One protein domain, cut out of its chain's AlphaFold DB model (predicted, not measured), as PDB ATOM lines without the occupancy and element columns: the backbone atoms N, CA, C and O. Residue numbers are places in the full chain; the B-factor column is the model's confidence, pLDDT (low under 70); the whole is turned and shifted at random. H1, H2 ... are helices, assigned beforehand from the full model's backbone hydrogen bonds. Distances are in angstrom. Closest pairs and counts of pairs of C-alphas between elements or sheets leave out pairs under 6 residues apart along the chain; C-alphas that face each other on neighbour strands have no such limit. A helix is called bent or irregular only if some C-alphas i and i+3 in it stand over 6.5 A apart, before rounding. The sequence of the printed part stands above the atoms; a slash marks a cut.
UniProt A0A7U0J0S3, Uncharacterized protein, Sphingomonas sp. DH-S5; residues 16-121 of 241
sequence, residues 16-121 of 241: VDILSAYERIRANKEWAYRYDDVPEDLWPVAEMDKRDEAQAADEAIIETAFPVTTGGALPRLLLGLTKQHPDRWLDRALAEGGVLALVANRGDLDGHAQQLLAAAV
ATOM      1  N   VAL A  16     132.473 100.035 113.719       89.69
ATOM      2  CA  VAL A  16     133.846  99.824 114.220       89.69
ATOM      3  C   VAL A  16     134.133 100.570 115.522       89.69
ATOM      4  O   VAL A  16     134.791 100.012 116.397       89.69
ATOM      5  N   ASP A  17     133.609 101.781 115.707       90.94
ATOM      6  CA  ASP A  17     133.837 102.572 116.921       90.94
ATOM      7  C   ASP A  17     133.210 101.918 118.161       90.94
ATOM      8  O   ASP A  17     133.855 101.830 119.209       90.94
ATOM      9  N   ILE A  18     131.985 101.394 118.026       92.12
ATOM     10  CA  ILE A  18     131.255 100.703 119.100       92.12
ATOM     11  C   ILE A  18     131.975  99.401 119.457       92.12
ATOM     12  O   ILE A  18     132.221  99.112 120.630       92.12
ATOM     13  N   LEU A  19     132.330  98.620 118.436       89.62
ATOM     14  CA  LEU A  19     132.991  97.327 118.601       89.62
ATOM     15  C   LEU A  19     134.399  97.497 119.200       89.62
ATOM     16  O   LEU A  19     134.779  96.769 120.117       89.62
ATOM     17  N   SER A  20     135.132  98.523 118.761       89.31
ATOM     18  CA  SER A  20     136.452  98.874 119.295       89.31
ATOM     19  C   SER A  20     136.395  99.355 120.738       89.31
ATOM     20  O   SER A  20     137.257  98.978 121.530       89.31
ATOM     21  N   ALA A  21     135.401 100.174 121.091       91.31
ATOM     22  CA  ALA A  21     135.190 100.603 122.470       91.31
ATOM     23  C   ALA A  21     134.934  99.400 123.383       91.31
ATOM     24  O   ALA A  21     135.571  99.268 124.425       91.31
ATOM     25  N   TYR A  22     134.087  98.463 122.954       90.00
ATOM     26  CA  TYR A  22     133.800  97.264 123.740       90.00
ATOM     27  C   TYR A  22     135.036  96.397 123.983       90.00
ATOM     28  O   TYR A  22     135.253  95.932 125.101       90.00
ATOM     29  N   GLU A  23     135.893  96.216 122.980       85.62
ATOM     30  CA  GLU A  23     137.132  95.459 123.180       85.62
ATOM     31  C   GLU A  23     138.123  96.151 124.103       85.62
ATOM     32  O   GLU A  23     138.815  95.470 124.857       85.62
ATOM     33  N   ARG A  24     138.191  97.486 124.089       89.25
ATOM     34  CA  ARG A  24     139.015  98.214 125.061       89.25
ATOM     35  C   ARG A  24     138.499  98.008 126.481       89.25
ATOM     36  O   ARG A  24     139.307  97.725 127.364       89.25
ATOM     37  N   ILE A  25     137.180  98.019 126.688       88.50
ATOM     38  CA  ILE A  25     136.569  97.657 127.978       88.50
ATOM     39  C   ILE A  25     136.943  96.219 128.358       88.50
ATOM     40  O   ILE A  25     137.434  95.989 129.462       88.50
ATOM     41  N   ARG A  26     136.771  95.249 127.451       83.00
ATOM     42  CA  ARG A  26     137.114  93.837 127.703       83.00
ATOM     43  C   ARG A  26     138.590  93.673 128.073       83.00
ATOM     44  O   ARG A  26     138.898  92.995 129.048       83.00
ATOM     45  N   ALA A  27     139.495  94.324 127.345       82.12
ATOM     46  CA  ALA A  27     140.931  94.289 127.604       82.12
ATOM     47  C   ALA A  27     141.311  94.970 128.930       82.12
ATOM     48  O   ALA A  27     142.211  94.496 129.624       82.12
ATOM     49  N   ASN A  28     140.633  96.060 129.304       84.62
ATOM     50  CA  ASN A  28     140.825  96.718 130.597       84.62
ATOM     51  C   ASN A  28     140.382  95.813 131.752       84.62
ATOM     52  O   ASN A  28     141.132  95.657 132.717       84.62
ATOM     53  N   LYS A  29     139.227  95.153 131.617       80.62
ATOM     54  CA  LYS A  29     138.738  94.167 132.590       80.62
ATOM     55  C   LYS A  29     139.673  92.959 132.703       80.62
ATOM     56  O   LYS A  29     140.051  92.582 133.807       80.62
ATOM     57  N   GLU A  30     140.146  92.418 131.578       78.56
ATOM     58  CA  GLU A  30     141.131  91.323 131.562       78.56
ATOM     59  C   GLU A  30     142.450  91.720 132.244       78.56
ATOM     60  O   GLU A  30     143.050  90.931 132.976       78.56
ATOM     61  N   TRP A  31     142.917  92.951 132.019       82.94
ATOM     62  CA  TRP A  31     144.104  93.472 132.689       82.94
ATOM     63  C   TRP A  31     143.914  93.533 134.208       82.94
ATOM     64  O   TRP A  31     144.824  93.128 134.933       82.94
ATOM     65  N   ALA A  32     142.743  93.972 134.684       79.81
ATOM     66  CA  ALA A  32     142.442  94.061 136.111       79.81
ATOM     67  C   ALA A  32     142.517  92.687 136.804       79.81
ATOM     68  O   ALA A  32     143.078  92.588 137.894       79.81
ATOM     69  N   TYR A  33     142.085  91.611 136.135       75.69
ATOM     70  CA  TYR A  33     142.147  90.246 136.684       75.69
ATOM     71  C   TYR A  33     143.560  89.733 136.954       75.69
ATOM     72  O   TYR A  33     143.753  88.833 137.768       75.69
ATOM     73  N   ARG A  34     144.585  90.311 136.318       77.81
ATOM     74  CA  ARG A  34     145.985  89.927 136.580       77.81
ATOM     75  C   ARG A  34     146.444  90.297 137.991       77.81
ATOM     76  O   ARG A  34     147.504  89.839 138.410       77.81
ATOM     77  N   TYR A  35     145.663  91.114 138.695       80.12
ATOM     78  CA  TYR A  35     145.931  91.571 140.052       80.12
ATOM     79  C   TYR A  35     145.005  90.929 141.098       80.12
ATOM     80  O   TYR A  35     145.093  91.296 142.265       80.12
ATOM     81  N   ASP A  36     144.162  89.956 140.719       73.00
ATOM     82  CA  ASP A  36     143.207  89.300 141.631       73.00
ATOM     83  C   ASP A  36     143.890  88.650 142.846       73.00
ATOM     84  O   ASP A  36     143.386  88.749 143.963       73.00
ATOM     85  N   ASP A  37     145.064  88.051 142.639       79.44
ATOM     86  CA  ASP A  37     145.849  87.381 143.687       79.44
ATOM     87  C   ASP A  37     146.992  88.257 144.236       79.44
ATOM     88  O   ASP A  37     147.853  87.789 144.988       79.44
ATOM     89  N   VAL A  38     147.050  89.531 143.832       80.88
ATOM     90  CA  VAL A  38     148.106  90.459 144.242       80.88
ATOM     91  C   VAL A  38     147.671  91.183 145.521       80.88
ATOM     92  O   VAL A  38     146.580  91.755 145.543       80.88
ATOM     93  N   PRO A  39     148.510  91.204 146.576       83.06
ATOM     94  CA  PRO A  39     148.257  91.990 147.780       83.06
ATOM     95  C   PRO A  39     147.909  93.456 147.472       83.06
ATOM     96  O   PRO A  39     148.521  94.070 146.599       83.06
ATOM     97  N   GLU A  40     146.936  94.017 148.194       81.06
ATOM     98  CA  GLU A  40     146.383  95.361 147.943       81.06
ATOM     99  C   GLU A  40     147.441  96.476 148.046       81.06
ATOM    100  O   GLU A  40     147.396  97.465 147.321       81.06
ATOM    101  N   ASP A  41     148.465  96.296 148.882       84.50
ATOM    102  CA  ASP A  41     149.606  97.209 149.020       84.50
ATOM    103  C   ASP A  41     150.536  97.231 147.792       84.50
ATOM    104  O   ASP A  41     151.336  98.156 147.633       84.50
ATOM    105  N   LEU A  42     150.416  96.238 146.909       83.62
ATOM    106  CA  LEU A  42     151.136  96.140 145.639       83.62
ATOM    107  C   LEU A  42     150.274  96.552 144.436       83.62
ATOM    108  O   LEU A  42     150.724  96.438 143.292       83.62
ATOM    109  N   TRP A  43     149.049  97.034 144.667       84.06
ATOM    110  CA  TRP A  43     148.169  97.465 143.588       84.06
ATOM    111  C   TRP A  43     148.653  98.765 142.933       84.06
ATOM    112  O   TRP A  43     148.997  99.737 143.616       84.06
ATOM    113  N   PRO A  44     148.642  98.844 141.593       85.69
ATOM    114  CA  PRO A  44     149.022 100.051 140.876       85.69
ATOM    115  C   PRO A  44     147.852 101.054 140.825       85.69
ATOM    116  O   PRO A  44     147.312 101.318 139.755       85.69
ATOM    117  N   VAL A  45     147.472 101.639 141.969       85.44
ATOM    118  CA  VAL A  45     146.273 102.502 142.120       85.44
ATOM    119  C   VAL A  45     146.179 103.594 141.044       85.44
ATOM    120  O   VAL A  45     145.177 103.695 140.349       85.44
ATOM    121  N   ALA A  46     147.257 104.348 140.811       87.06
ATOM    122  CA  ALA A  46     147.260 105.430 139.819       87.06
ATOM    123  C   ALA A  46     147.090 104.956 138.359       87.06
ATOM    124  O   ALA A  46     146.770 105.761 137.486       87.06
ATOM    125  N   GLU A  47     147.370 103.685 138.064       88.00
ATOM    126  CA  GLU A  47     147.113 103.088 136.750       88.00
ATOM    127  C   GLU A  47     145.676 102.564 136.654       88.00
ATOM    128  O   GLU A  47     145.067 102.676 135.593       88.00
ATOM    129  N   MET A  48     145.123 102.045 137.757       84.75
ATOM    130  CA  MET A  48     143.712 101.657 137.838       84.75
ATOM    131  C   MET A  48     142.804 102.868 137.614       84.75
ATOM    132  O   MET A  48     141.979 102.821 136.712       84.75
ATOM    133  N   ASP A  49     143.051 103.985 138.307       87.81
ATOM    134  CA  ASP A  49     142.253 105.211 138.157       87.81
ATOM    135  C   ASP A  49     142.214 105.698 136.695       87.81
ATOM    136  O   ASP A  49     141.158 106.012 136.150       87.81
ATOM    137  N   LYS A  50     143.366 105.696 136.008       89.75
ATOM    138  CA  LYS A  50     143.445 106.070 134.583       89.75
ATOM    139  C   LYS A  50     142.655 105.126 133.684       89.75
ATOM    140  O   LYS A  50     142.114 105.549 132.663       89.75
ATOM    141  N   ARG A  51     142.650 103.833 134.008       89.25
ATOM    142  CA  ARG A  51     141.932 102.813 133.241       89.25
ATOM    143  C   ARG A  51     140.434 102.881 133.484       89.25
ATOM    144  O   ARG A  51     139.696 102.703 132.523       89.25
ATOM    145  N   ASP A  52     140.007 103.213 134.697       88.81
ATOM    146  CA  ASP A  52     138.604 103.453 135.027       88.81
ATOM    147  C   ASP A  52     138.072 104.688 134.284       88.81
ATOM    148  O   ASP A  52     137.004 104.632 133.672       88.81
ATOM    149  N   GLU A  53     138.847 105.779 134.231       91.44
ATOM    150  CA  GLU A  53     138.518 106.959 133.415       91.44
ATOM    151  C   GLU A  53     138.413 106.616 131.918       91.44
ATOM    152  O   GLU A  53     137.463 107.021 131.243       91.44
ATOM    153  N   ALA A  54     139.367 105.839 131.393       91.00
ATOM    154  CA  ALA A  54     139.348 105.396 130.001       91.00
ATOM    155  C   ALA A  54     138.155 104.472 129.707       91.00
ATOM    156  O   ALA A  54     137.495 104.623 128.679       91.00
ATOM    157  N   GLN A  55     137.839 103.553 130.624       91.88
ATOM    158  CA  GLN A  55     136.680 102.676 130.513       91.88
ATOM    159  C   GLN A  55     135.383 103.487 130.484       91.88
ATOM    160  O   GLN A  55     134.548 103.239 129.621       91.88
ATOM    161  N   ALA A  56     135.222 104.483 131.358       92.56
ATOM    162  CA  ALA A  56     134.038 105.341 131.359       92.56
ATOM    163  C   ALA A  56     133.858 106.089 130.022       92.56
ATOM    164  O   ALA A  56     132.734 106.231 129.533       92.56
ATOM    165  N   ALA A  57     134.957 106.530 129.400       94.62
ATOM    166  CA  ALA A  57     134.920 107.137 128.071       94.62
ATOM    167  C   ALA A  57     134.491 106.137 126.981       94.62
ATOM    168  O   ALA A  57     133.686 106.483 126.114       94.62
ATOM    169  N   ASP A  58     134.973 104.893 127.037       94.81
ATOM    170  CA  ASP A  58     134.571 103.834 126.103       94.81
ATOM    171  C   ASP A  58     133.110 103.397 126.304       94.81
ATOM    172  O   ASP A  58     132.382 103.181 125.333       94.81
ATOM    173  N   GLU A  59     132.631 103.330 127.548       94.06
ATOM    174  CA  GLU A  59     131.225 103.051 127.859       94.06
ATOM    175  C   GLU A  59     130.297 104.116 127.266       94.06
ATOM    176  O   GLU A  59     129.275 103.780 126.662       94.06
ATOM    177  N   ALA A  60     130.683 105.392 127.359       94.12
ATOM    178  CA  ALA A  60     129.934 106.489 126.757       94.12
ATOM    179  C   ALA A  60     129.802 106.347 125.230       94.12
ATOM    180  O   ALA A  60     128.742 106.666 124.685       94.12
ATOM    181  N   ILE A  61     130.818 105.826 124.530       94.44
ATOM    182  CA  ILE A  61     130.734 105.553 123.082       94.44
ATOM    183  C   ILE A  61     129.638 104.519 122.807       94.44
ATOM    184  O   ILE A  61     128.769 104.750 121.968       94.44
ATOM    185  N   ILE A  62     129.630 103.408 123.546       92.06
ATOM    186  CA  ILE A  62     128.668 102.308 123.355       92.06
ATOM    187  C   ILE A  62     127.230 102.744 123.680       92.06
ATOM    188  O   ILE A  62     126.272 102.296 123.046       92.06
ATOM    189  N   GLU A  63     127.051 103.613 124.673       90.00
ATOM    190  CA  GLU A  63     125.727 104.070 125.108       90.00
ATOM    191  C   GLU A  63     125.110 105.131 124.189       90.00
ATOM    192  O   GLU A  63     123.881 105.170 124.032       90.00
ATOM    193  N   THR A  64     125.945 105.983 123.591       90.06
ATOM    194  CA  THR A  64     125.498 107.136 122.795       90.06
ATOM    195  C   THR A  64     125.470 106.876 121.295       90.06
ATOM    196  O   THR A  64     124.640 107.466 120.601       90.06
ATOM    197  N   ALA A  65     126.324 105.987 120.785       89.12
ATOM    198  CA  ALA A  65     126.325 105.628 119.376       89.12
ATOM    199  C   ALA A  65     125.095 104.778 119.008       89.12
ATOM    200  O   ALA A  65     124.631 103.932 119.778       89.12
ATOM    201  N   PHE A  66     124.569 105.003 117.802       88.50
ATOM    202  CA  PHE A  66     123.471 104.216 117.245       88.50
ATOM    203  C   PHE A  66     124.039 103.107 116.354       88.50
ATOM    204  O   PHE A  66     124.635 103.437 115.328       88.50
ATOM    205  N   PRO A  67     123.856 101.822 116.705       88.94
ATOM    206  CA  PRO A  67     124.356 100.726 115.889       88.94
ATOM    207  C   PRO A  67     123.594 100.635 114.564       88.94
ATOM    208  O   PRO A  67     122.363 100.713 114.533       88.94
ATOM    209  N   VAL A  68     124.334 100.451 113.475       86.38
ATOM    210  CA  VAL A  68     123.822 100.338 112.103       86.38
ATOM    211  C   VAL A  68     123.641  98.870 111.703       86.38
ATOM    212  O   VAL A  68     122.815  98.555 110.846       86.38
ATOM    213  N   THR A  69     124.368  97.955 112.345       84.38
ATOM    214  CA  THR A  69     124.283  96.506 112.129       84.38
ATOM    215  C   THR A  69     123.740  95.778 113.355       84.38
ATOM    216  O   THR A  69     123.813  96.249 114.492       84.38
ATOM    217  N   THR A  70     123.231  94.566 113.132       85.00
ATOM    218  CA  THR A  70     122.832  93.645 114.205       85.00
ATOM    219  C   THR A  70     124.008  93.328 115.137       85.00
ATOM    220  O   THR A  70     123.829  93.312 116.355       85.00
ATOM    221  N   GLY A  71     125.220  93.160 114.589       81.50
ATOM    222  CA  GLY A  71     126.444  92.955 115.368       81.50
ATOM    223  C   GLY A  71     126.826  94.160 116.237       81.50
ATOM    224  O   GLY A  71     127.230  93.981 117.383       81.50
ATOM    225  N   GLY A  72     126.621  95.388 115.753       85.94
ATOM    226  CA  GLY A  72     126.882  96.615 116.514       85.94
ATOM    227  C   GLY A  72     125.981  96.806 117.736       85.94
ATOM    228  O   GLY A  72     126.360  97.494 118.683       85.94
ATOM    229  N   ALA A  73     124.803  96.174 117.769       90.12
ATOM    230  CA  ALA A  73     123.911  96.224 118.930       90.12
ATOM    231  C   ALA A  73     124.366  95.309 120.085       90.12
ATOM    232  O   ALA A  73     123.979  95.531 121.237       90.12
ATOM    233  N   LEU A  74     125.202  94.303 119.802       89.69
ATOM    234  CA  LEU A  74     125.661  93.316 120.779       89.69
ATOM    235  C   LEU A  74     126.461  93.943 121.942       89.69
ATOM    236  O   LEU A  74     126.092  93.683 123.092       89.69
ATOM    237  N   PRO A  75     127.476  94.806 121.713       90.81
ATOM    238  CA  PRO A  75     128.201  95.507 122.776       90.81
ATOM    239  C   PRO A  75     127.328  96.162 123.840       90.81
ATOM    240  O   PRO A  75     127.647  96.098 125.024       90.81
ATOM    241  N   ARG A  76     126.204  96.762 123.441       91.44
ATOM    242  CA  ARG A  76     125.302  97.448 124.369       91.44
ATOM    243  C   ARG A  76     124.569  96.469 125.284       91.44
ATOM    244  O   ARG A  76     124.411  96.756 126.469       91.44
ATOM    245  N   LEU A  77     124.157  95.312 124.761       90.88
ATOM    246  CA  LEU A  77     123.561  94.247 125.573       90.88
ATOM    247  C   LEU A  77     124.580  93.662 126.553       90.88
ATOM    248  O   LEU A  77     124.267  93.491 127.728       90.88
ATOM    249  N   LEU A  78     125.803  93.397 126.084       89.69
ATOM    250  CA  LEU A  78     126.863  92.833 126.919       89.69
ATOM    251  C   LEU A  78     127.333  93.820 127.990       89.69
ATOM    252  O   LEU A  78     127.549  93.425 129.134       89.69
ATOM    253  N   LEU A  79     127.430  95.110 127.659       90.12
ATOM    254  CA  LEU A  79     127.719  96.147 128.643       90.12
ATOM    255  C   LEU A  79     126.611  96.214 129.699       90.12
ATOM    256  O   LEU A  79     126.911  96.183 130.891       90.12
ATOM    257  N   GLY A  80     125.342  96.225 129.275       88.94
ATOM    258  CA  GLY A  80     124.189  96.192 130.179       88.94
ATOM    259  C   GLY A  80     124.216  94.994 131.129       88.94
ATOM    260  O   GLY A  80     123.997  95.167 132.327       88.94
ATOM    261  N   LEU A  81     124.577  93.813 130.618       88.12
ATOM    262  CA  LEU A  81     124.743  92.601 131.420       88.12
ATOM    263  C   LEU A  81     125.800  92.797 132.519       88.12
ATOM    264  O   LEU A  81     125.513  92.569 133.691       88.12
ATOM    265  N   THR A  82     126.987  93.295 132.156       86.62
ATOM    266  CA  THR A  82     128.090  93.511 133.113       86.62
ATOM    267  C   THR A  82     127.848  94.648 134.105       86.62
ATOM    268  O   THR A  82     128.382  94.624 135.208       86.62
ATOM    269  N   LYS A  83     127.024  95.644 133.756       84.62
ATOM    270  CA  LYS A  83     126.640  96.720 134.684       84.62
ATOM    271  C   LYS A  83     125.634  96.255 135.733       84.62
ATOM    272  O   LYS A  83     125.645  96.753 136.854       84.62
ATOM    273  N   GLN A  84     124.744  95.340 135.362       81.75
ATOM    274  CA  GLN A  84     123.725  94.801 136.267       81.75
ATOM    275  C   GLN A  84     124.275  93.700 137.169       81.75
ATOM    276  O   GLN A  84     123.843  93.582 138.312       81.75
ATOM    277  N   HIS A  85     125.241  92.939 136.659       78.44
ATOM    278  CA  HIS A  85     125.942  91.882 137.376       78.44
ATOM    279  C   HIS A  85     127.437  92.194 137.363       78.44
ATOM    280  O   HIS A  85     128.159  91.631 136.540       78.44
ATOM    281  N   PRO A  86     127.921  93.086 138.253       72.12
ATOM    282  CA  PRO A  86     129.338  93.457 138.341       72.12
ATOM    283  C   PRO A  86     130.214  92.331 138.924       72.12
ATOM    284  O   PRO A  86     131.296  92.574 139.461       72.12
ATOM    285  N   ASP A  87     129.739  91.090 138.853       75.31
ATOM    286  CA  ASP A  87     130.448  89.926 139.335       75.31
ATOM    287  C   ASP A  87     131.622  89.608 138.410       75.31
ATOM    288  O   ASP A  87     131.462  89.405 137.204       75.31
ATOM    289  N   ARG A  88     132.813  89.460 138.997       76.75
ATOM    290  CA  ARG A  88     134.051  89.192 138.245       76.75
ATOM    291  C   ARG A  88     133.991  87.927 137.391       76.75
ATOM    292  O   ARG A  88     134.666  87.851 136.369       76.75
ATOM    293  N   TRP A  89     133.195  86.931 137.788       82.88
ATOM    294  CA  TRP A  89     133.056  85.703 137.004       82.88
ATOM    295  C   TRP A  89     132.434  85.976 135.627       82.88
ATOM    296  O   TRP A  89     132.800  85.309 134.660       82.88
ATOM    297  N   LEU A  90     131.538  86.968 135.521       82.81
ATOM    298  CA  LEU A  90     130.833  87.298 134.290       82.81
ATOM    299  C   LEU A  90     131.787  87.902 133.261       82.81
ATOM    300  O   LEU A  90     131.858  87.404 132.133       82.81
ATOM    301  N   ASP A  91     132.536  88.952 133.621       80.69
ATOM    302  CA  ASP A  91     133.478  89.510 132.652       80.69
ATOM    303  C   ASP A  91     134.699  88.621 132.418       80.69
ATOM    304  O   ASP A  91     135.230  88.636 131.309       80.69
ATOM    305  N   ARG A  92     135.059  87.739 133.359       78.12
ATOM    306  CA  ARG A  92     136.026  86.667 133.098       78.12
ATOM    307  C   ARG A  92     135.507  85.682 132.051       78.12
ATOM    308  O   ARG A  92     136.217  85.392 131.092       78.12
ATOM    309  N   ALA A  93     134.261  85.226 132.170       79.94
ATOM    310  CA  ALA A  93     133.647  84.340 131.184       79.94
ATOM    311  C   ALA A  93     133.544  85.004 129.798       79.94
ATOM    312  O   ALA A  93     133.871  84.378 128.789       79.94
ATOM    313  N   LEU A  94     133.174  86.290 129.736       78.88
ATOM    314  CA  LEU A  94     133.175  87.064 128.491       78.88
ATOM    315  C   LEU A  94     134.585  87.259 127.915       78.88
ATOM    316  O   LEU A  94     134.759  87.179 126.699       78.88
ATOM    317  N   ALA A  95     135.589  87.505 128.758       74.50
ATOM    318  CA  ALA A  95     136.969  87.700 128.328       74.50
ATOM    319  C   ALA A  95     137.599  86.406 127.790       74.50
ATOM    320  O   ALA A  95     138.280  86.449 126.765       74.50
ATOM    321  N   GLU A  96     137.356  85.274 128.455       70.81
ATOM    322  CA  GLU A  96     137.961  83.980 128.132       70.81
ATOM    323  C   GLU A  96     137.233  83.246 126.994       70.81
ATOM    324  O   GLU A  96     137.884  82.663 126.126       70.81
ATOM    325  N   GLY A  97     135.896  83.284 126.977       69.19
ATOM    326  CA  GLY A  97     135.073  82.462 126.081       69.19
ATOM    327  C   GLY A  97     133.894  83.182 125.422       69.19
ATOM    328  O   GLY A  97     133.125  82.558 124.691       69.19
ATOM    329  N   GLY A  98     133.740  84.489 125.637       78.62
ATOM    330  CA  GLY A  98     132.679  85.290 125.030       78.62
ATOM    331  C   GLY A  98     131.267  84.893 125.475       78.62
ATOM    332  O   GLY A  98     131.047  84.302 126.529       78.62
ATOM    333  N   VAL A  99     130.275  85.247 124.657       83.19
ATOM    334  CA  VAL A  99     128.845  85.093 124.989       83.19
ATOM    335  C   VAL A  99     128.439  83.633 125.232       83.19
ATOM    336  O   VAL A  99     127.628  83.376 126.119       83.19
ATOM    337  N   LEU A 100     129.000  82.653 124.512       78.75
ATOM    338  CA  LEU A 100     128.638  81.243 124.721       78.75
ATOM    339  C   LEU A 100     129.118  80.676 126.059       78.75
ATOM    340  O   LEU A 100     128.429  79.827 126.625       78.75
ATOM    341  N   ALA A 101     130.230  81.174 126.610       78.38
ATOM    342  CA  ALA A 101     130.670  80.784 127.951       78.38
ATOM    343  C   ALA A 101     129.632  81.163 129.024       78.38
ATOM    344  O   ALA A 101     129.421  80.428 129.993       78.38
ATOM    345  N   LEU A 102     128.910  82.269 128.823       82.56
ATOM    346  CA  LEU A 102     127.812  82.670 129.701       82.56
ATOM    347  C   LEU A 102     126.583  81.772 129.563       82.56
ATOM    348  O   LEU A 102     125.913  81.495 130.554       82.56
ATOM    349  N   VAL A 103     126.291  81.274 128.357       83.06
ATOM    350  CA  VAL A 103     125.156  80.361 128.125       83.06
ATOM    351  C   VAL A 103     125.299  79.081 128.946       83.06
ATOM    352  O   VAL A 103     124.309  78.604 129.506       83.06
ATOM    353  N   ALA A 104     126.523  78.561 129.075       76.94
ATOM    354  CA  ALA A 104     126.811  77.388 129.899       76.94
ATOM    355  C   ALA A 104     126.507  77.617 131.393       76.94
ATOM    356  O   ALA A 104     126.112  76.682 132.086       76.94
ATOM    357  N   ASN A 105     126.615  78.862 131.865       79.44
ATOM    358  CA  ASN A 105     126.391  79.261 133.259       79.44
ATOM    359  C   ASN A 105     125.112  80.104 133.426       79.44
ATOM    360  O   ASN A 105     124.951  80.827 134.404       79.44
ATOM    361  N   ARG A 106     124.152  80.007 132.491       82.56
ATOM    362  CA  ARG A 106     122.918  80.821 132.512       82.56
ATOM    363  C   ARG A 106     122.099  80.694 133.802       82.56
ATOM    364  O   ARG A 106     121.294  81.571 134.089       82.56
ATOM    365  N   GLY A 107     122.252  79.581 134.526       84.31
ATOM    366  CA  GLY A 107     121.562  79.328 135.793       84.31
ATOM    367  C   GLY A 107     122.041  80.221 136.937       84.31
ATOM    368  O   GLY A 107     121.286  80.417 137.883       84.31
ATOM    369  N   ASP A 108     123.238  80.792 136.806       85.00
ATOM    370  CA  ASP A 108     123.847  81.691 137.789       85.00
ATOM    371  C   ASP A 108     123.441  83.160 137.553       85.00
ATOM    372  O   ASP A 108     123.741  84.032 138.362       85.00
ATOM    373  N   LEU A 109     122.730  83.441 136.453       85.56
ATOM    374  CA  LEU A 109     122.207  84.764 136.111       85.56
ATOM    375  C   LEU A 109     120.776  84.944 136.618       85.56
ATOM    376  O   LEU A 109     119.969  84.010 136.588       85.56
ATOM    377  N   ASP A 110     120.417  86.171 136.999       87.25
ATOM    378  CA  ASP A 110     119.027  86.507 137.304       87.25
ATOM    379  C   ASP A 110     118.140  86.564 136.044       87.25
ATOM    380  O   ASP A 110     118.605  86.509 134.903       87.25
ATOM    381  N   GLY A 111     116.824  86.684 136.239       86.38
ATOM    382  CA  GLY A 111     115.864  86.655 135.135       86.38
ATOM    383  C   GLY A 111     116.056  87.765 134.094       86.38
ATOM    384  O   GLY A 111     115.720  87.552 132.930       86.38
ATOM    385  N   HIS A 112     116.596  88.926 134.469       87.31
ATOM    386  CA  HIS A 112     116.818  90.018 133.522       87.31
ATOM    387  C   HIS A 112     118.130  89.827 132.749       87.31
ATOM    388  O   HIS A 112     118.150  89.950 131.523       87.31
ATOM    389  N   ALA A 113     119.193  89.407 133.428       87.00
ATOM    390  CA  ALA A 113     120.460  89.034 132.814       87.00
ATOM    391  C   ALA A 113     120.322  87.850 131.850       87.00
ATOM    392  O   ALA A 113     120.895  87.863 130.762       87.00
ATOM    393  N   GLN A 114     119.487  86.865 132.187       89.31
ATOM    394  CA  GLN A 114     119.144  85.778 131.270       89.31
ATOM    395  C   GLN A 114     118.460  86.289 129.993       89.31
ATOM    396  O   GLN A 114     118.736  85.771 128.911       89.31
ATOM    397  N   GLN A 115     117.597  87.307 130.086       90.00
ATOM    398  CA  GLN A 115     116.957  87.914 128.912       90.00
ATOM    399  C   GLN A 115     117.964  88.668 128.041       90.00
ATOM    400  O   GLN A 115     117.925  88.532 126.818       90.00
ATOM    401  N   LEU A 116     118.881  89.426 128.650       90.81
ATOM    402  CA  LEU A 116     119.954  90.112 127.924       90.81
ATOM    403  C   LEU A 116     120.882  89.115 127.221       90.81
ATOM    404  O   LEU A 116     121.207  89.303 126.050       90.81
ATOM    405  N   LEU A 117     121.251  88.026 127.902       90.12
ATOM    406  CA  LEU A 117     122.044  86.947 127.320       90.12
ATOM    407  C   LEU A 117     121.310  86.260 126.160       90.12
ATOM    408  O   LEU A 117     121.907  86.025 125.112       90.12
ATOM    409  N   ALA A 118     120.017  85.962 126.311       89.00
ATOM    410  CA  ALA A 118     119.214  85.374 125.241       89.00
ATOM    411  C   ALA A 118     119.149  86.296 124.011       89.00
ATOM    412  O   ALA A 118     119.404  85.846 122.896       89.00
ATOM    413  N   ALA A 119     118.908  87.594 124.221       90.25
ATOM    414  CA  ALA A 119     118.906  88.582 123.148       90.25
ATOM    415  C   ALA A 119     120.273  88.677 122.445       90.25
ATOM    416  O   ALA A 119     120.330  88.736 121.220       90.25
ATOM    417  N   ALA A 120     121.376  88.632 123.198       90.06
ATOM    418  CA  ALA A 120     122.727  88.618 122.640       90.06
ATOM    419  C   ALA A 120     122.972  87.392 121.740       90.06
ATOM    420  O   ALA A 120     123.480  87.533 120.627       90.06
ATOM    421  N   VAL A 121     122.569  86.199 122.188       88.62
ATOM    422  CA  VAL A 121     122.672  84.960 121.397       88.62
ATOM    423  C   VAL A 121     121.823  85.037 120.126       88.62
ATOM    424  O   VAL A 121     122.283  84.640 119.053       88.62
TER     425      VAL A 121
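This is residues 16 to 121 of the 241 residues of an uncharacterized protein of Sphingomonas sp. DH-S5 (UniProt A0A7U0J0S3). H1 and H2 form a long helical hairpin whose link sticks out at residues 37 to 42; H3 packs near its other end, with H5 beside H3 and the kinked H4 on H1 and H5. The printed part has 106 residues with five named helices, H1 to H5 in order, and no named strand: all helix. It is compact, with a radius of gyration of the C-alphas of 14.3 A and spans of 42 by 31 by 19 A.

Start at H1, residues 16 to 33: it touches H2, residues 45 to 64, at a shallow tilt of 29 degrees, opposite ways, closest at C-alphas Ala 21 and Asp 58, 4.9 A. Its residues 18 to 22 alone touch H3, residues 70 to 84, closest at C-alphas Tyr 22 and Pro 75, 5.9 A. H5, residues 111 to 121, touches H3, closest at C-alphas Leu 81 and Ala 113, 5.7 A. H4, residues 88 to 104, is irregular: C-alphas 96 and 99 are 9.7 A apart. Every O i to N i+4 pair is within hydrogen-bond range in H1 and H5, but 15 of 16 in H2, 7 of 11 in H3 and 9 of 13 in H4.

Find C-alpha 16 at (133.846, 99.824, 114.220); H1 runs 25.8 A from there, H2 28.7 A; H5 ends at C-alpha 121, (122.672, 84.960, 121.397).

The farthest C-alphas, Asp 41 and Val 68, are 45.1 A apart. The printed part has no cut, the H1 to H2 link is long, and residue 97 has pLDDT under 70.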